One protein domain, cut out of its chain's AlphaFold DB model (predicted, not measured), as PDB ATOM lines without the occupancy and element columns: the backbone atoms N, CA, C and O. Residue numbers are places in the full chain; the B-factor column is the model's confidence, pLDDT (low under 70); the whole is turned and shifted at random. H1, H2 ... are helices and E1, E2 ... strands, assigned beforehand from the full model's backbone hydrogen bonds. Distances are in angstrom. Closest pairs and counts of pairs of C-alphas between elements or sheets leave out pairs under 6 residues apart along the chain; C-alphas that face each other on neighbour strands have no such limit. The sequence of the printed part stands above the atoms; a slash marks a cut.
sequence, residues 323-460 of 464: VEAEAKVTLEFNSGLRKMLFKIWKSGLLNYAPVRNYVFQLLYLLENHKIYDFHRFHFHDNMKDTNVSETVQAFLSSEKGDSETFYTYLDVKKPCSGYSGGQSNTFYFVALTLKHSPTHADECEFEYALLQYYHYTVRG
ATOM      1  N   VAL A 323     143.183 111.968 191.259       41.69
ATOM      2  CA  VAL A 323     142.133 111.275 190.525       41.69
ATOM      3  C   VAL A 323     142.024 112.018 189.206       41.69
ATOM      4  O   VAL A 323     141.370 113.060 189.119       41.69
ATOM      5  N   GLU A 324     142.731 111.508 188.195       43.16
ATOM      6  CA  GLU A 324     142.543 111.927 186.817       43.16
ATOM      7  C   GLU A 324     141.042 111.875 186.545       43.16
ATOM      8  O   GLU A 324     140.347 110.978 187.033       43.16
ATOM      9  N   ALA A 325     140.523 112.870 185.828       44.44
ATOM     10  CA  ALA A 325     139.095 112.999 185.590       44.44
ATOM     11  C   ALA A 325     138.620 111.887 184.636       44.44
ATOM     12  O   ALA A 325     138.402 112.123 183.446       44.44
ATOM     13  N   GLU A 326     138.485 110.667 185.162       42.09
ATOM     14  CA  GLU A 326     137.998 109.500 184.445       42.09
ATOM     15  C   GLU A 326     136.577 109.789 183.977       42.09
ATOM     16  O   GLU A 326     135.613 109.776 184.748       42.09
ATOM     17  N   ALA A 327     136.457 110.045 182.679       44.62
ATOM     18  CA  ALA A 327     135.188 110.150 181.996       44.62
ATOM     19  C   ALA A 327     134.509 108.776 182.000       44.62
ATOM     20  O   ALA A 327     134.666 107.979 181.072       44.62
ATOM     21  N   LYS A 328     133.729 108.495 183.050       49.62
ATOM     22  CA  LYS A 328     132.797 107.365 183.072       49.62
ATOM     23  C   LYS A 328     131.671 107.684 182.100       49.62
ATOM     24  O   LYS A 328     130.738 108.423 182.405       49.62
ATOM     25  N   VAL A 329     131.850 107.196 180.877       45.31
ATOM     26  CA  VAL A 329     130.986 107.462 179.728       45.31
ATOM     27  C   VAL A 329     130.239 106.188 179.350       45.31
ATOM     28  O   VAL A 329     130.808 105.099 179.293       45.31
ATOM     29  N   THR A 330     128.954 106.357 179.036       47.78
ATOM     30  CA  THR A 330     128.023 105.346 178.499       47.78
ATOM     31  C   THR A 330     127.714 104.136 179.390       47.78
ATOM     32  O   THR A 330     128.296 103.062 179.269       47.78
ATOM     33  N   LEU A 331     126.644 104.268 180.180       51.59
ATOM     34  CA  LEU A 331     125.823 103.136 180.616       51.59
ATOM     35  C   LEU A 331     124.759 102.803 179.556       51.59
ATOM     36  O   LEU A 331     124.081 103.692 179.036       51.59
ATOM     37  N   GLU A 332     124.546 101.514 179.271       56.78
ATOM     38  CA  GLU A 332     123.407 101.066 178.461       56.78
ATOM     39  C   GLU A 332     122.105 101.057 179.276       56.78
ATOM     40  O   GLU A 332     121.716 100.055 179.879       56.78
ATOM     41  N   PHE A 333     121.386 102.173 179.244       66.38
ATOM     42  CA  PHE A 333     120.053 102.269 179.836       66.38
ATOM     43  C   PHE A 333     118.952 101.672 178.943       66.38
ATOM     44  O   PHE A 333     119.060 101.659 177.707       66.38
ATOM     45  N   ASN A 334     117.870 101.199 179.574       73.31
ATOM     46  CA  ASN A 334     116.726 100.593 178.892       73.31
ATOM     47  C   ASN A 334     115.926 101.591 178.019       73.31
ATOM     48  O   ASN A 334     116.095 102.810 178.091       73.31
ATOM     49  N   SER A 335     115.001 101.067 177.209       74.81
ATOM     50  CA  SER A 335     114.068 101.872 176.405       74.81
ATOM     51  C   SER A 335     113.150 102.753 177.261       74.81
ATOM     52  O   SER A 335     112.878 103.887 176.883       74.81
ATOM     53  N   GLY A 336     112.723 102.295 178.445       78.38
ATOM     54  CA  GLY A 336     111.890 103.083 179.362       78.38
ATOM     55  C   GLY A 336     112.519 104.429 179.744       78.38
ATOM     56  O   GLY A 336     111.868 105.471 179.637       78.38
ATOM     57  N   LEU A 337     113.810 104.443 180.097       80.75
ATOM     58  CA  LEU A 337     114.530 105.677 180.409       80.75
ATOM     59  C   LEU A 337     114.726 106.551 179.165       80.75
ATOM     60  O   LEU A 337     114.542 107.764 179.252       80.75
ATOM     61  N   ARG A 338     115.009 105.954 177.997       84.88
ATOM     62  CA  ARG A 338     115.088 106.683 176.714       84.88
ATOM     63  C   ARG A 338     113.766 107.377 176.371       84.88
ATOM     64  O   ARG A 338     113.776 108.552 176.016       84.88
ATOM     65  N   LYS A 339     112.623 106.701 176.544       83.25
ATOM     66  CA  LYS A 339     111.278 107.277 176.351       83.25
ATOM     67  C   LYS A 339     110.973 108.375 177.370       83.25
ATOM     68  O   LYS A 339     110.413 109.409 177.008       83.25
ATOM     69  N   MET A 340     111.345 108.179 178.636       86.00
ATOM     70  CA  MET A 340     111.161 109.184 179.688       86.00
ATOM     71  C   MET A 340     111.971 110.455 179.389       86.00
ATOM     72  O   MET A 340     111.401 111.546 179.354       86.00
ATOM     73  N   LEU A 341     113.273 110.319 179.119       86.12
ATOM     74  CA  LEU A 341     114.151 111.439 178.776       86.12
ATOM     75  C   LEU A 341     113.675 112.149 177.506       86.12
ATOM     76  O   LEU A 341     113.562 113.372 177.517       86.12
ATOM     77  N   PHE A 342     113.283 111.408 176.465       89.81
ATOM     78  CA  PHE A 342     112.721 111.984 175.242       89.81
ATOM     79  C   PHE A 342     111.464 112.827 175.499       89.81
ATOM     80  O   PHE A 342     111.355 113.941 174.986       89.81
ATOM     81  N   LYS A 343     110.527 112.346 176.330       83.69
ATOM     82  CA  LYS A 343     109.313 113.099 176.705       83.69
ATOM     83  C   LYS A 343     109.648 114.392 177.470       83.69
ATOM     84  O   LYS A 343     109.062 115.438 177.177       83.69
ATOM     85  N   ILE A 344     110.594 114.352 178.415       80.75
ATOM     86  CA  ILE A 344     111.028 115.527 179.202       80.75
ATOM     87  C   ILE A 344     111.796 116.528 178.313       80.75
ATOM     88  O   ILE A 344     111.593 117.739 178.412       80.75
ATOM     89  N   TRP A 345     112.629 116.031 177.400       93.56
ATOM     90  CA  TRP A 345     113.393 116.837 176.449       93.56
ATOM     91  C   TRP A 345     112.493 117.538 175.429       93.56
ATOM     92  O   TRP A 345     112.496 118.764 175.344       93.56
ATOM     93  N   LYS A 346     111.630 116.785 174.735       90.56
ATOM     94  CA  LYS A 346     110.703 117.296 173.709       90.56
ATOM     95  C   LYS A 346     109.686 118.311 174.247       90.56
ATOM     96  O   LYS A 346     109.166 119.122 173.487       90.56
ATOM     97  N   SER A 347     109.394 118.279 175.548       84.38
ATOM     98  CA  SER A 347     108.551 119.278 176.225       84.38
ATOM     99  C   SER A 347     109.322 120.519 176.703       84.38
ATOM    100  O   SER A 347     108.727 121.421 177.294       84.38
ATOM    101  N   GLY A 348     110.635 120.589 176.451       84.94
ATOM    102  CA  GLY A 348     111.515 121.684 176.864       84.94
ATOM    103  C   GLY A 348     111.780 121.735 178.371       84.94
ATOM    104  O   GLY A 348     112.334 122.723 178.854       84.94
ATOM    105  N   LEU A 349     111.394 120.705 179.134       79.31
ATOM    106  CA  LEU A 349     111.435 120.741 180.598       79.31
ATOM    107  C   LEU A 349     112.864 120.700 181.167       79.31
ATOM    108  O   LEU A 349     113.091 121.224 182.255       79.31
ATOM    109  N   LEU A 350     113.843 120.174 180.424       85.25
ATOM    110  CA  LEU A 350     115.265 120.180 180.817       85.25
ATOM    111  C   LEU A 350     115.898 121.584 180.856       85.25
ATOM    112  O   LEU A 350     116.938 121.772 181.486       85.25
ATOM    113  N   ASN A 351     115.247 122.592 180.267       84.06
ATOM    114  CA  ASN A 351     115.667 123.989 180.404       84.06
ATOM    115  C   ASN A 351     115.365 124.573 181.797       84.06
ATOM    116  O   ASN A 351     115.930 125.598 182.175       84.06
ATOM    117  N   TYR A 352     114.512 123.919 182.594       81.56
ATOM    118  CA  TYR A 352     114.204 124.339 183.958       81.56
ATOM    119  C   TYR A 352     115.128 123.619 184.944       81.56
ATOM    120  O   TYR A 352     115.009 122.408 185.149       81.56
ATOM    121  N   ALA A 353     116.010 124.376 185.603       82.81
ATOM    122  CA  ALA A 353     117.015 123.841 186.527       82.81
ATOM    123  C   ALA A 353     116.470 122.822 187.559       82.81
ATOM    124  O   ALA A 353     117.106 121.786 187.723       82.81
ATOM    125  N   PRO A 354     115.286 122.992 188.194       81.12
ATOM    126  CA  PRO A 354     114.752 121.981 189.117       81.12
ATOM    127  C   PRO A 354     114.482 120.613 188.469       81.12
ATOM    128  O   PRO A 354     114.739 119.585 189.091       81.12
ATOM    129  N   VAL A 355     113.994 120.585 187.222       78.81
ATOM    130  CA  VAL A 355     113.721 119.333 186.491       78.81
ATOM    131  C   VAL A 355     115.028 118.714 186.001       78.81
ATOM    132  O   VAL A 355     115.240 117.517 186.177       78.81
ATOM    133  N   ARG A 356     115.932 119.534 185.455       88.69
ATOM    134  CA  ARG A 356     117.284 119.119 185.054       88.69
ATOM    135  C   ARG A 356     118.048 118.476 186.212       88.69
ATOM    136  O   ARG A 356     118.566 117.374 186.070       88.69
ATOM    137  N   ASN A 357     118.063 119.132 187.370       85.81
ATOM    138  CA  ASN A 357     118.745 118.651 188.568       85.81
ATOM    139  C   ASN A 357     118.113 117.355 189.099       85.81
ATOM    140  O   ASN A 357     118.838 116.455 189.510       85.81
ATOM    141  N   TYR A 358     116.784 117.202 189.023       81.88
ATOM    142  CA  TYR A 358     116.127 115.927 189.332       81.88
ATOM    143  C   TYR A 358     116.556 114.799 188.380       81.88
ATOM    144  O   TYR A 358     116.878 113.703 188.836       81.88
ATOM    145  N   VAL A 359     116.608 115.061 187.069       85.25
ATOM    146  CA  VAL A 359     117.073 114.080 186.075       85.25
ATOM    147  C   VAL A 359     118.531 113.691 186.334       85.25
ATOM    148  O   VAL A 359     118.839 112.502 186.349       85.25
ATOM    149  N   PHE A 360     119.409 114.652 186.629       89.50
ATOM    150  CA  PHE A 360     120.790 114.357 187.015       89.50
ATOM    151  C   PHE A 360     120.895 113.568 188.320       89.50
ATOM    152  O   PHE A 360     121.684 112.631 188.393       89.50
ATOM    153  N   GLN A 361     120.075 113.880 189.328       85.31
ATOM    154  CA  GLN A 361     120.031 113.102 190.566       85.31
ATOM    155  C   GLN A 361     119.617 111.648 190.294       85.31
ATOM    156  O   GLN A 361     120.232 110.731 190.833       85.31
ATOM    157  N   LEU A 362     118.610 111.430 189.442       83.00
ATOM    158  CA  LEU A 362     118.163 110.095 189.040       83.00
ATOM    159  C   LEU A 362     119.256 109.332 188.276       83.00
ATOM    160  O   LEU A 362     119.519 108.179 188.602       83.00
ATOM    161  N   LEU A 363     119.914 109.961 187.299       84.50
ATOM    162  CA  LEU A 363     121.000 109.332 186.536       84.50
ATOM    163  C   LEU A 363     122.201 108.993 187.431       84.50
ATOM    164  O   LEU A 363     122.693 107.867 187.383       84.50
ATOM    165  N   TYR A 364     122.598 109.907 188.321       85.81
ATOM    166  CA  TYR A 364     123.639 109.658 189.321       85.81
ATOM    167  C   TYR A 364     123.273 108.495 190.260       85.81
ATOM    168  O   TYR A 364     124.128 107.656 190.540       85.81
ATOM    169  N   LEU A 365     122.009 108.403 190.702       80.44
ATOM    170  CA  LEU A 365     121.490 107.296 191.523       80.44
ATOM    171  C   LEU A 365     121.480 105.945 190.793       80.44
ATOM    172  O   LEU A 365     121.715 104.916 191.424       80.44
ATOM    173  N   LEU A 366     121.205 105.937 189.486       76.12
ATOM    174  CA  LEU A 366     121.228 104.722 188.667       76.12
ATOM    175  C   LEU A 366     122.660 104.249 188.371       76.12
ATOM    176  O   LEU A 366     122.914 103.051 188.362       76.12
ATOM    177  N   GLU A 367     123.607 105.166 188.170       77.56
ATOM    178  CA  GLU A 367     125.021 104.818 187.985       77.56
ATOM    179  C   GLU A 367     125.687 104.350 189.290       77.56
ATOM    180  O   GLU A 367     126.433 103.372 189.315       77.56
ATOM    181  N   ASN A 368     125.414 105.029 190.405       75.56
ATOM    182  CA  ASN A 368     126.138 104.824 191.654       75.56
ATOM    183  C   ASN A 368     125.332 103.964 192.636       75.56
ATOM    184  O   ASN A 368     124.745 104.452 193.602       75.56
ATOM    185  N   HIS A 369     125.398 102.642 192.462       62.91
ATOM    186  CA  HIS A 369     124.719 101.648 193.315       62.91
ATOM    187  C   HIS A 369     125.102 101.671 194.817       62.91
ATOM    188  O   HIS A 369     124.556 100.898 195.602       62.91
ATOM    189  N   LYS A 370     126.057 102.516 195.236       62.66
ATOM    190  CA  LYS A 370     126.544 102.662 196.624       62.66
ATOM    191  C   LYS A 370     126.092 103.971 197.294       62.66
ATOM    192  O   LYS A 370     126.768 104.467 198.197       62.66
ATOM    193  N   ILE A 371     124.969 104.541 196.860       61.03
ATOM    194  CA  ILE A 371     124.340 105.694 197.516       61.03
ATOM    195  C   ILE A 371     123.379 105.221 198.609       61.03
ATOM    196  O   ILE A 371     122.677 104.224 198.476       61.03
ATOM    197  N   TYR A 372     123.345 105.987 199.694       59.22
ATOM    198  CA  TYR A 372     122.513 105.758 200.870       59.22
ATOM    199  C   TYR A 372     121.696 107.021 201.166       59.22
ATOM    200  O   TYR A 372     122.163 108.123 200.874       59.22
ATOM    201  N   ASP A 373     120.543 106.895 201.829       54.53
ATOM    202  CA  ASP A 373     119.592 108.001 202.076       54.53
ATOM    203  C   ASP A 373     120.177 109.223 202.823       54.53
ATOM    204  O   ASP A 373     119.591 110.303 202.816       54.53
ATOM    205  N   PHE A 374     121.349 109.076 203.453       62.41
ATOM    206  CA  PHE A 374     122.083 110.159 204.113       62.41
ATOM    207  C   PHE A 374     122.926 111.048 203.176       62.41
ATOM    208  O   PHE A 374     123.471 112.051 203.640       62.41
ATOM    209  N   HIS A 375     123.049 110.713 201.886       73.00
ATOM    210  CA  HIS A 375     123.763 111.553 200.914       73.00
ATOM    211  C   HIS A 375     122.943 112.809 200.606       73.00
ATOM    212  O   HIS A 375     121.741 112.734 200.341       73.00
ATOM    213  N   ARG A 376     123.591 113.976 200.625       78.88
ATOM    214  CA  ARG A 376     122.960 115.255 200.275       78.88
ATOM    215  C   ARG A 376     123.502 115.736 198.940       78.88
ATOM    216  O   ARG A 376     124.713 115.802 198.760       78.88
ATOM    217  N   PHE A 377     122.590 116.090 198.045       83.56
ATOM    218  CA  PHE A 377     122.892 116.579 196.707       83.56
ATOM    219  C   PHE A 377     122.715 118.092 196.658       83.56
ATOM    220  O   PHE A 377     121.649 118.607 197.010       83.56
ATOM    221  N   HIS A 378     123.743 118.793 196.199       87.31
ATOM    222  CA  HIS A 378     123.694 120.215 195.895       87.31
ATOM    223  C   HIS A 378     124.040 120.417 194.423       87.31
ATOM    224  O   HIS A 378     124.989 119.834 193.914       87.31
ATOM    225  N   PHE A 379     123.236 121.228 193.741       86.56
ATOM    226  CA  PHE A 379     123.389 121.517 192.322       86.56
ATOM    227  C   PHE A 379     123.725 122.991 192.131       86.56
ATOM    228  O   PHE A 379     123.112 123.852 192.769       86.56
ATOM    229  N   HIS A 380     124.675 123.274 191.245       84.31
ATOM    230  CA  HIS A 380     125.178 124.617 190.997       84.31
ATOM    231  C   HIS A 380     125.166 124.896 189.493       84.31
ATOM    232  O   HIS A 380     125.864 124.232 188.732       84.31
ATOM    233  N   ASP A 381     124.388 125.896 189.070       72.69
ATOM    234  CA  ASP A 381     124.269 126.253 187.649       72.69
ATOM    235  C   ASP A 381     125.564 126.869 187.083       72.69
ATOM    236  O   ASP A 381     125.849 126.715 185.901       72.69
ATOM    237  N   ASN A 382     126.374 127.509 187.937       66.88
ATOM    238  CA  ASN A 382     127.696 128.039 187.601       66.88
ATOM    239  C   ASN A 382     128.747 127.460 188.558       66.88
ATOM    240  O   ASN A 382     128.546 127.480 189.778       66.88
ATOM    241  N   MET A 383     129.899 127.049 188.021       61.56
ATOM    242  CA  MET A 383     131.118 126.876 188.817       61.56
ATOM    243  C   MET A 383     131.501 128.250 189.379       61.56
ATOM    244  O   MET A 383     131.571 129.222 188.627       61.56
ATOM    245  N   LYS A 384     131.696 128.362 190.698       51.47
ATOM    246  CA  LYS A 384     132.125 129.632 191.309       51.47
ATOM    247  C   LYS A 384     133.612 129.919 191.113       51.47
ATOM    248  O   LYS A 384     133.985 131.086 191.145       51.47
ATOM    249  N   ASP A 385     134.409 128.883 190.868       51.97
ATOM    250  CA  ASP A 385     135.853 128.973 190.697       51.97
ATOM    251  C   ASP A 385     136.260 128.637 189.263       51.97
ATOM    252  O   ASP A 385     135.721 127.736 188.621       51.97
ATOM    253  N   THR A 386     137.194 129.427 188.740       45.25
ATOM    254  CA  THR A 386     137.397 129.667 187.303       45.25
ATOM    255  C   THR A 386     138.165 128.581 186.548       45.25
ATOM    256  O   THR A 386     138.410 128.737 185.353       45.25
ATOM    257  N   ASN A 387     138.517 127.476 187.201       52.91
ATOM    258  CA  ASN A 387     139.283 126.384 186.599       52.91
ATOM    259  C   ASN A 387     138.353 125.266 186.104       52.91
ATOM    260  O   ASN A 387     138.413 124.126 186.564       52.91
ATOM    261  N   VAL A 388     137.500 125.599 185.130       57.50
ATOM    262  CA  VAL A 388     136.811 124.585 184.320       57.50
ATOM    263  C   VAL A 388     137.886 123.826 183.546       57.50
ATOM    264  O   VAL A 388     138.450 124.374 182.596       57.50
ATOM    265  N   SER A 389     138.181 122.597 183.986       66.00
ATOM    266  CA  SER A 389     139.210 121.720 183.409       66.00
ATOM    267  C   SER A 389     139.143 121.691 181.880       66.00
ATOM    268  O   SER A 389     138.051 121.655 181.303       66.00
ATOM    269  N   GLU A 390     140.307 121.637 181.225       70.25
ATOM    270  CA  GLU A 390     140.421 121.465 179.772       70.25
ATOM    271  C   GLU A 390     139.593 120.267 179.281       70.25
ATOM    272  O   GLU A 390     138.972 120.350 178.227       70.25
ATOM    273  N   THR A 391     139.468 119.201 180.083       69.12
ATOM    274  CA  THR A 391     138.602 118.041 179.813       69.12
ATOM    275  C   THR A 391     137.121 118.421 179.684       69.12
ATOM    276  O   THR A 391     136.436 117.950 178.778       69.12
ATOM    277  N   VAL A 392     136.616 119.298 180.560       75.25
ATOM    278  CA  VAL A 392     135.220 119.770 180.525       75.25
ATOM    279  C   VAL A 392     135.009 120.720 179.346       75.25
ATOM    280  O   VAL A 392     134.001 120.615 178.647       75.25
ATOM    281  N   GLN A 393     135.971 121.607 179.074       77.12
ATOM    282  CA  GLN A 393     135.912 122.487 177.904       77.12
ATOM    283  C   GLN A 393     135.956 121.688 176.597       77.12
ATOM    284  O   GLN A 393     135.159 121.959 175.703       77.12
ATOM    285  N   ALA A 394     136.810 120.667 176.496       76.69
ATOM    286  CA  ALA A 394     136.890 119.771 175.346       76.69
ATOM    287  C   ALA A 394     135.594 118.966 175.154       76.69
ATOM    288  O   ALA A 394     135.104 118.867 174.031       76.69
ATOM    289  N   PHE A 395     134.989 118.460 176.236       78.75
ATOM    290  CA  PHE A 395     133.692 117.778 176.174       78.75
ATOM    291  C   PHE A 395     132.586 118.704 175.645       78.75
ATOM    292  O   PHE A 395     131.863 118.331 174.721       78.75
ATOM    293  N   LEU A 396     132.480 119.924 176.184       80.44
ATOM    294  CA  LEU A 396     131.476 120.914 175.766       80.44
ATOM    295  C   LEU A 396     131.732 121.498 174.366       80.44
ATOM    296  O   LEU A 396     130.783 121.900 173.702       80.44
ATOM    297  N   SER A 397     132.992 121.541 173.925       80.62
ATOM    298  CA  SER A 397     133.394 122.051 172.602       80.62
ATOM    299  C   SER A 397     133.400 120.977 171.513       80.62
ATOM    300  O   SER A 397     133.584 121.304 170.342       80.62
ATOM    301  N   SER A 398     133.230 119.700 171.870       75.94
ATOM    302  CA  SER A 398     133.108 118.623 170.887       75.94
ATOM    303  C   SER A 398     131.834 118.812 170.055       75.94
ATOM    304  O   SER A 398     130.742 118.977 170.599       75.94
ATOM    305  N   GLU A 399     131.952 118.812 168.723       64.06
ATOM    306  CA  GLU A 399     130.782 118.918 167.846       64.06
ATOM    307  C   GLU A 399     129.923 117.655 167.965       64.06
ATOM    308  O   GLU A 399     130.247 116.605 167.410       64.06
ATOM    309  N   LYS A 400     128.791 117.760 168.666       69.31
ATOM    310  CA  LYS A 400     127.850 116.647 168.850       69.31
ATOM    311  C   LYS A 400     126.643 116.685 167.893       69.31
ATOM    312  O   LYS A 400     125.605 116.098 168.195       69.31
ATOM    313  N   GLY A 401     126.769 117.337 166.733       78.12
ATOM    314  CA  GLY A 401     125.748 117.356 165.670       78.12
ATOM    315  C   GLY A 401     124.362 117.823 166.142       78.12
ATOM    316  O   GLY A 401     124.258 118.785 166.896       78.12
ATOM    317  N   ASP A 402     123.302 117.114 165.734       83.75
ATOM    318  CA  ASP A 402     121.895 117.378 166.105       83.75
ATOM    319  C   ASP A 402     121.541 116.981 167.561       83.75
ATOM    320  O   ASP A 402     120.441 116.483 167.833       83.75
ATOM    321  N   SER A 403     122.473 117.125 168.506       89.75
ATOM    322  CA  SER A 403     122.241 116.813 169.921       89.75
ATOM    323  C   SER A 403     122.241 118.057 170.803       89.75
ATOM    324  O   SER A 403     122.954 119.029 170.560       89.75
ATOM    325  N   GLU A 404     121.440 118.012 171.864       91.81
ATOM    326  CA  GLU A 404     121.376 119.061 172.878       91.81
ATOM    327  C   GLU A 404     122.080 118.570 174.146       91.81
ATOM    328  O   GLU A 404     121.801 117.474 174.635       91.81
ATOM    329  N   THR A 405     123.019 119.361 174.672       90.75
ATOM    330  CA  THR A 405     123.787 119.008 175.875       90.75
ATOM    331  C   THR A 405     123.398 119.898 177.045       90.75
ATOM    332  O   THR A 405     123.638 121.103 177.045       90.75
ATOM    333  N   PHE A 406     122.842 119.271 178.075       92.44
ATOM    334  CA  PHE A 406     122.553 119.880 179.367       92.44
ATOM    335  C   PHE A 406     123.695 119.556 180.331       92.44
ATOM    336  O   PHE A 406     124.227 118.449 180.291       92.44
ATOM    337  N   TYR A 407     124.051 120.472 181.228       91.44
ATOM    338  CA  TYR A 407     125.054 120.221 182.266       91.44
ATOM    339  C   TYR A 407     124.753 120.989 183.559       91.44
ATOM    340  O   TYR A 407     123.917 121.897 183.577       91.44
ATOM    341  N   THR A 408     125.400 120.585 184.651       91.12
ATOM    342  CA  THR A 408     125.425 121.281 185.949       91.12
ATOM    343  C   THR A 408     126.598 120.752 186.786       91.12
ATOM    344  O   THR A 408     127.223 119.751 186.426       91.12
ATOM    345  N   TYR A 409     126.898 121.400 187.908       89.56
ATOM    346  CA  TYR A 409     127.873 120.904 188.882       89.56
ATOM    347  C   TYR A 409     127.139 120.299 190.081       89.56
ATOM    348  O   TYR A 409     126.205 120.905 190.612       89.56
ATOM    349  N   LEU A 410     127.558 119.105 190.495       90.62
ATOM    350  CA  LEU A 410     126.941 118.304 191.546       90.62
ATOM    351  C   LEU A 410     127.922 118.095 192.707       90.62
ATOM    352  O   LEU A 410     128.935 117.420 192.556       90.62
ATOM    353  N   ASP A 411     127.584 118.640 193.870       90.06
ATOM    354  CA  ASP A 411     128.255 118.406 195.152       90.06
ATOM    355  C   ASP A 411     127.478 117.331 195.927       90.06
ATOM    356  O   ASP A 411     126.292 117.493 196.246       90.06
ATOM    357  N   VAL A 412     128.146 116.205 196.184       88.62
ATOM    358  CA  VAL A 412     127.613 115.049 196.907       88.62
ATOM    359  C   VAL A 412     128.274 114.974 198.273       88.62
ATOM    360  O   VAL A 412     129.431 114.572 198.409       88.62
ATOM    361  N   LYS A 413     127.502 115.317 199.305       86.62
ATOM    362  CA  LYS A 413     127.949 115.296 200.699       86.62
ATOM    363  C   LYS A 413     127.543 113.995 201.366       86.62
ATOM    364  O   LYS A 413     126.352 113.696 201.507       86.62
ATOM    365  N   LYS A 414     128.539 113.256 201.830       83.38
ATOM    366  CA  LYS A 414     128.425 111.987 202.535       83.38
ATOM    367  C   LYS A 414     128.892 112.171 203.986       83.38
ATOM    368  O   LYS A 414     130.100 112.210 204.221       83.38
ATOM    369  N   PRO A 415     127.992 112.301 204.980       73.81
ATOM    370  CA  PRO A 415     128.397 112.269 206.385       73.81
ATOM    371  C   PRO A 415     129.184 110.990 206.701       73.81
ATOM    372  O   PRO A 415     128.809 109.894 206.273       73.81
ATOM    373  N   CYS A 416     130.273 111.133 207.452       70.38
ATOM    374  CA  CYS A 416     131.053 110.003 207.941       70.38
ATOM    375  C   CYS A 416     130.299 109.324 209.093       70.38
ATOM    376  O   CYS A 416     129.850 109.984 210.027       70.38
ATOM    377  N   SER A 417     130.157 108.000 209.030       59.03
ATOM    378  CA  SER A 417     129.571 107.192 210.102       59.03
ATOM    379  C   SER A 417     130.658 106.713 211.065       59.03
ATOM    380  O   SER A 417     131.556 105.987 210.640       59.03
ATOM    381  N   GLY A 418     130.560 107.049 212.352       59.41
ATOM    382  CA  GLY A 418     131.494 106.572 213.374       59.41
ATOM    383  C   GLY A 418     131.515 107.437 214.635       59.41
ATOM    384  O   GLY A 418     130.704 108.346 214.791       59.41
ATOM    385  N   TYR A 419     132.459 107.135 215.533       45.47
ATOM    386  CA  TYR A 419     132.762 107.957 216.716       45.47
ATOM    387  C   TYR A 419     133.506 109.250 216.358       45.47
ATOM    388  O   TYR A 419     133.352 110.261 217.039       45.47
ATOM    389  N   SER A 420     134.279 109.232 215.272       52.75
ATOM    390  CA  SER A 420     134.685 110.440 214.569       52.75
ATOM    391  C   SER A 420     133.509 110.940 213.731       52.75
ATOM    392  O   SER A 420     133.063 110.271 212.794       52.75
ATOM    393  N   GLY A 421     133.007 112.128 214.065       61.03
ATOM    394  CA  GLY A 421     132.122 112.862 213.163       61.03
ATOM    395  C   GLY A 421     132.864 113.234 211.876       61.03
ATOM    396  O   GLY A 421     134.076 113.064 211.762       61.03
ATOM    397  N   GLY A 422     132.164 113.768 210.883       74.69
ATOM    398  CA  GLY A 422     132.829 114.226 209.666       74.69
ATOM    399  C   GLY A 422     131.943 114.228 208.439       74.69
ATOM    400  O   GLY A 422     130.770 113.845 208.483       74.69
ATOM    401  N   GLN A 423     132.529 114.662 207.332       80.62
ATOM    402  CA  GLN A 423     131.854 114.765 206.052       80.62
ATOM    403  C   GLN A 423     132.857 114.572 204.916       80.62
ATOM    404  O   GLN A 423     133.887 115.239 204.855       80.62
ATOM    405  N   SER A 424     132.526 113.660 204.014       82.81
ATOM    406  CA  SER A 424     133.215 113.440 202.751       82.81
ATOM    407  C   SER A 424     132.415 114.125 201.644       82.81
ATOM    408  O   SER A 424     131.211 113.890 201.533       82.81
ATOM    409  N   ASN A 425     133.051 115.003 200.875       86.06
ATOM    410  CA  ASN A 425     132.419 115.778 199.812       86.06
ATOM    411  C   ASN A 425     133.082 115.430 198.485       86.06
ATOM    412  O   ASN A 425     134.301 115.552 198.351       86.06
ATOM    413  N   THR A 426     132.274 115.046 197.502       86.56
ATOM    414  CA  THR A 426     132.744 114.791 196.140       86.56
ATOM    415  C   THR A 426     132.020 115.699 195.164       86.56
ATOM    416  O   THR A 426     130.792 115.796 195.195       86.56
ATOM    417  N   PHE A 427     132.784 116.344 194.290       86.44
ATOM    418  CA  PHE A 427     132.294 117.304 193.316       86.44
ATOM    419  C   PHE A 427     132.449 116.734 191.915       86.44
ATOM    420  O   PHE A 427     133.531 116.292 191.508       86.44
ATOM    421  N   TYR A 428     131.344 116.778 191.184       87.69
ATOM    422  CA  TYR A 428     131.231 116.265 189.836       87.69
ATOM    423  C   TYR A 428     130.759 117.358 188.885       87.69
ATOM    424  O   TYR A 428     129.857 118.132 189.204       87.69
ATOM    425  N   PHE A 429     131.323 117.386 187.686       88.19
ATOM    426  CA  PHE A 429     130.640 117.940 186.529       88.19
ATOM    427  C   PHE A 429     129.764 116.826 185.953       88.19
ATOM    428  O   PHE A 429     130.249 115.722 185.695       88.19
ATOM    429  N   VAL A 430     128.474 117.102 185.783       90.00
ATOM    430  CA  VAL A 430     127.523 116.168 185.174       90.00
ATOM    431  C   VAL A 430     126.977 116.761 183.889       90.00
ATOM    432  O   VAL A 430     126.512 117.903 183.874       90.00
ATOM    433  N   ALA A 431     127.004 115.973 182.817       90.19
ATOM    434  CA  ALA A 431     126.431 116.352 181.535       90.19
ATOM    435  C   ALA A 431     125.567 115.236 180.949       90.19
ATOM    436  O   ALA A 431     125.863 114.051 181.083       90.19
ATOM    437  N   LEU A 432     124.481 115.643 180.298       91.56
ATOM    438  CA  LEU A 432     123.539 114.790 179.590       91.56
ATOM    439  C   LEU A 432     123.395 115.336 178.171       91.56
ATOM    440  O   LEU A 432     122.763 116.374 177.963       91.56
ATOM    441  N   THR A 433     123.978 114.633 177.208       91.56
ATOM    442  CA  THR A 433     123.765 114.877 175.781       91.56
ATOM    443  C   THR A 433     122.595 114.018 175.305       91.56
ATOM    444  O   THR A 433     122.604 112.802 175.499       91.56
ATOM    445  N   LEU A 434     121.599 114.636 174.668       92.00
ATOM    446  CA  LEU A 434     120.422 113.975 174.100       92.00
ATOM    447  C   LEU A 434     120.378 114.152 172.586       92.00
ATOM    448  O   LEU A 434     120.549 115.260 172.085       92.00
ATOM    449  N   LYS A 435     120.099 113.070 171.863       92.81
ATOM    450  CA  LYS A 435     120.005 113.046 170.401       92.81
ATOM    451  C   LYS A 435     118.757 112.281 169.972       92.81
ATOM    452  O   LYS A 435     118.359 111.305 170.609       92.81
ATOM    453  N   HIS A 436     118.124 112.698 168.879       90.44
ATOM    454  CA  HIS A 436     117.001 111.954 168.308       90.44
ATOM    455  C   HIS A 436     117.424 110.534 167.909       90.44
ATOM    456  O   HIS A 436     118.422 110.360 167.207       90.44
ATOM    457  N   SER A 437     116.660 109.522 168.335       87.31
ATOM    458  CA  SER A 437     116.883 108.151 167.872       87.31
ATOM    459  C   SER A 437     116.522 108.034 166.385       87.31
ATOM    460  O   SER A 437     115.405 108.401 166.007       87.31
ATOM    461  N   PRO A 438     117.413 107.505 165.527       86.06
ATOM    462  CA  PRO A 438     117.107 107.293 164.115       86.06
ATOM    463  C   PRO A 438     116.137 106.121 163.889       86.06
ATOM    464  O   PRO A 438     115.546 106.023 162.816       86.06
ATOM    465  N   THR A 439     115.966 105.225 164.871       86.12
ATOM    466  CA  THR A 439     115.123 104.020 164.751       86.12
ATOM    467  C   THR A 439     113.762 104.145 165.432       86.12
ATOM    468  O   THR A 439     112.823 103.453 165.031       86.12
ATOM    469  N   HIS A 440     113.626 104.999 166.453       87.69
ATOM    470  CA  HIS A 440     112.425 105.086 167.290       87.69
ATOM    471  C   HIS A 440     112.008 106.545 167.511       87.69
ATOM    472  O   HIS A 440     112.650 107.289 168.245       87.69
ATOM    473  N   ALA A 441     110.898 106.957 166.891       87.81
ATOM    474  CA  ALA A 441     110.416 108.342 166.915       87.81
ATOM    475  C   ALA A 441     109.922 108.835 168.296       87.81
ATOM    476  O   ALA A 441     109.637 110.025 168.461       87.81
ATOM    477  N   ASP A 442     109.793 107.929 169.269       88.94
ATOM    478  CA  ASP A 442     109.417 108.185 170.660       88.94
ATOM    479  C   ASP A 442     110.575 107.997 171.665       88.94
ATOM    480  O   ASP A 442     110.344 108.045 172.875       88.94
ATOM    481  N   GLU A 443     111.817 107.837 171.187       90.50
ATOM    482  CA  GLU A 443     113.022 107.676 172.011       90.50
ATOM    483  C   GLU A 443     114.138 108.673 171.650       90.50
ATOM    484  O   GLU A 443     114.239 109.175 170.527       90.50
ATOM    485  N   CYS A 444     115.043 108.904 172.604       89.81
ATOM    486  CA  CYS A 444     116.336 109.537 172.362       89.81
ATOM    487  C   CYS A 444     117.486 108.540 172.558       89.81
ATOM    488  O   CYS A 444     117.473 107.714 173.476       89.81
ATOM    489  N   GLU A 445     118.519 108.673 171.731       89.31
ATOM    490  CA  GLU A 445     119.870 108.273 172.116       89.31
ATOM    491  C   GLU A 445     120.370 109.270 173.170       89.31
ATOM    492  O   GLU A 445     120.057 110.461 173.096       89.31
ATOM    493  N   PHE A 446     121.130 108.804 174.161       89.06
ATOM    494  CA  PHE A 446     121.739 109.709 175.126       89.06
ATOM    495  C   PHE A 446     123.091 109.235 175.634       89.06
ATOM    496  O   PHE A 446     123.363 108.038 175.728       89.06
ATOM    497  N   GLU A 447     123.903 110.215 175.997       86.81
ATOM    498  CA  GLU A 447     125.193 110.058 176.643       86.81
ATOM    499  C   GLU A 447     125.123 110.813 177.973       86.81
ATOM    500  O   GLU A 447     124.846 112.014 178.006       86.81
ATOM    501  N   TYR A 448     125.337 110.098 179.073       87.69
ATOM    502  CA  TYR A 448     125.514 110.687 180.394       87.69
ATOM    503  C   TYR A 448     126.995 110.591 180.758       87.69
ATOM    504  O   TYR A 448     127.590 109.521 180.616       87.69
ATOM    505  N   ALA A 449     127.571 111.715 181.178       84.88
ATOM    506  CA  ALA A 449     128.963 111.838 181.580       84.88
ATOM    507  C   ALA A 449     129.037 112.365 183.017       84.88
ATOM    508  O   ALA A 449     128.478 113.423 183.330       84.88
ATOM    509  N   LEU A 450     129.749 111.624 183.866       85.75
ATOM    510  CA  LEU A 450     129.996 111.943 185.268       85.75
ATOM    511  C   LEU A 450     131.505 112.144 185.479       85.75
ATOM    512  O   LEU A 450     132.256 111.179 185.593       85.75
ATOM    513  N   LEU A 451     131.953 113.401 185.522       84.38
ATOM    514  CA  LEU A 451     133.362 113.768 185.696       84.38
ATOM    515  C   LEU A 451     133.621 114.216 187.134       84.38
ATOM    516  O   LEU A 451     133.263 115.333 187.509       84.38
ATOM    517  N   GLN A 452     134.258 113.366 187.941       84.81
ATOM    518  CA  GLN A 452     134.781 113.777 189.247       84.81
ATOM    519  C   GLN A 452     135.979 114.711 189.040       84.81
ATOM    520  O   GLN A 452     136.885 114.376 188.284       84.81
ATOM    521  N   TYR A 453     135.985 115.870 189.705       77.88
ATOM    522  CA  TYR A 453     137.093 116.834 189.604       77.88
ATOM    523  C   TYR A 453     137.640 117.298 190.959       77.88
ATOM    524  O   TYR A 453     138.717 117.883 191.012       77.88
ATOM    525  N   TYR A 454     136.913 117.065 192.056       80.19
ATOM    526  CA  TYR A 454     137.406 117.360 193.399       80.19
ATOM    527  C   TYR A 454     136.788 116.409 194.424       80.19
ATOM    528  O   TYR A 454     135.603 116.074 194.351       80.19
ATOM    529  N   HIS A 455     137.588 115.984 195.395       82.19
ATOM    530  CA  HIS A 455     137.153 115.177 196.524       82.19
ATOM    531  C   HIS A 455     137.925 115.608 197.767       82.19
ATOM    532  O   HIS A 455     139.143 115.749 197.712       82.19
ATOM    533  N   TYR A 456     137.235 115.781 198.891       80.62
ATOM    534  CA  TYR A 456     137.887 115.966 200.184       80.62
ATOM    535  C   TYR A 456     137.068 115.336 201.306       80.62
ATOM    536  O   TYR A 456     135.847 115.210 201.216       80.62
ATOM    537  N   THR A 457     137.737 114.945 202.390       79.19
ATOM    538  CA  THR A 457     137.077 114.345 203.553       79.19
ATOM    539  C   THR A 457     137.542 115.007 204.840       79.19
ATOM    540  O   THR A 457     138.682 114.841 205.260       79.19
ATOM    541  N   VAL A 458     136.627 115.712 205.506       74.88
ATOM    542  CA  VAL A 458     136.843 116.275 206.841       74.88
ATOM    543  C   VAL A 458     136.515 115.206 207.874       74.88
ATOM    544  O   VAL A 458     135.364 114.771 207.979       74.88
ATOM    545  N   ARG A 459     137.513 114.792 208.659       74.94
ATOM    546  CA  ARG A 459     137.340 113.897 209.812       74.94
ATOM    547  C   ARG A 459     137.340 114.737 211.088       74.94
ATOM    548  O   ARG A 459     138.362 115.297 211.457       74.94
ATOM    549  N   GLY A 460     136.202 114.815 211.768       61.44
ATOM    550  CA  GLY A 460     136.107 115.402 213.101       61.44
ATOM    551  C   GLY A 460     136.535 114.384 214.154       61.44
ATOM    552  O   GLY A 460     135.849 113.383 214.366       61.44
TER     553      GLY A 460
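What this domain is: This is residues 323 to 460 of the 464 residues of the protein "Predicted protein" of Naegleria gruberi (UniProt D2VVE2). A long, twisted sheet of four strands runs the length of the domain, with H1 and H2 packed across one side of it and the short H3 covering part of the other side. E2, E3 and E4 are its long strands, joined by hairpins, and the short E1 makes one edge. The 138 printed residues hold three named helices and four named strands in the order H1 H2 E1 H3 E2 E3 E4; the sheet order is E1 E2 E3 E4, antiparallel throughout, and the class is mixed. The whole is compact, with a radius of gyration of the C-alphas of 16.2 A, yet elongated, spanning 55 by 31 by 25 A.

Where its parts are: Residues 323 to 334 have no named element. H1, residues 335 to 346, begins at C-alpha 335 (114.068, 101.872, 176.405). H2, residues 353 to 367, is 20.7 A long. E1 is residues 376 to 380 and H3 residues 390 to 397. E2, residues 403 to 415, is 37.3 A long; E3, residues 421 to 436, 47.3 A. E4, residues 444 to 460, measures 45.7 A, bends by 51 degrees at residue 453 and ends at C-alpha 460 (136.107, 115.402, 213.101).

How they stand to each other: E2, E3 and E4 form a meander, each strand the antiparallel neighbour of the one before. N 410 and O 428 of E2 and E3 are 2.8 A apart, and N 431 and O 449 of E3 and E4 3.0 A, both within hydrogen-bond range. The edge strand E1 pairs with E2, with N 378 and O 411 at 2.9 A. Residues 328 to 329 pair antiparallel with residues 449 to 450 of E4. H2 is on the sheet at a height of 7.6 A and runs across the strands, at 70 degrees to E2 on the local plane; its C-alpha 357 is 7.6 A from that of Thr 408. H1, at a height of 8.3 A, also runs across, and the C-alphas of Phe 342 and Cys 444 in E4 are 5.2 A apart. H1 and H2 are near each other, with 7 pairs of C-alphas within 10 A. H3, at a height of 9.8 A, runs along the strands over E3, at 18 degrees on the local plane; the C-alphas of Val 392 and Phe 429 are closest, at 7.8 A. H3 is apart from H1 and H2. In H1, H2 and H3 every O i to N i+4 pair is within hydrogen-bond range.

The domain as a whole: The two C-alphas farthest apart, those of Tyr 419 and Thr 439, are 55.0 A apart. The printed part has no cut, and no link is long. The mean pLDDT of the printed part is 77.0; 34 residues are under 70, among them residues 323 to 333, 369 to 374 and 382 to 389.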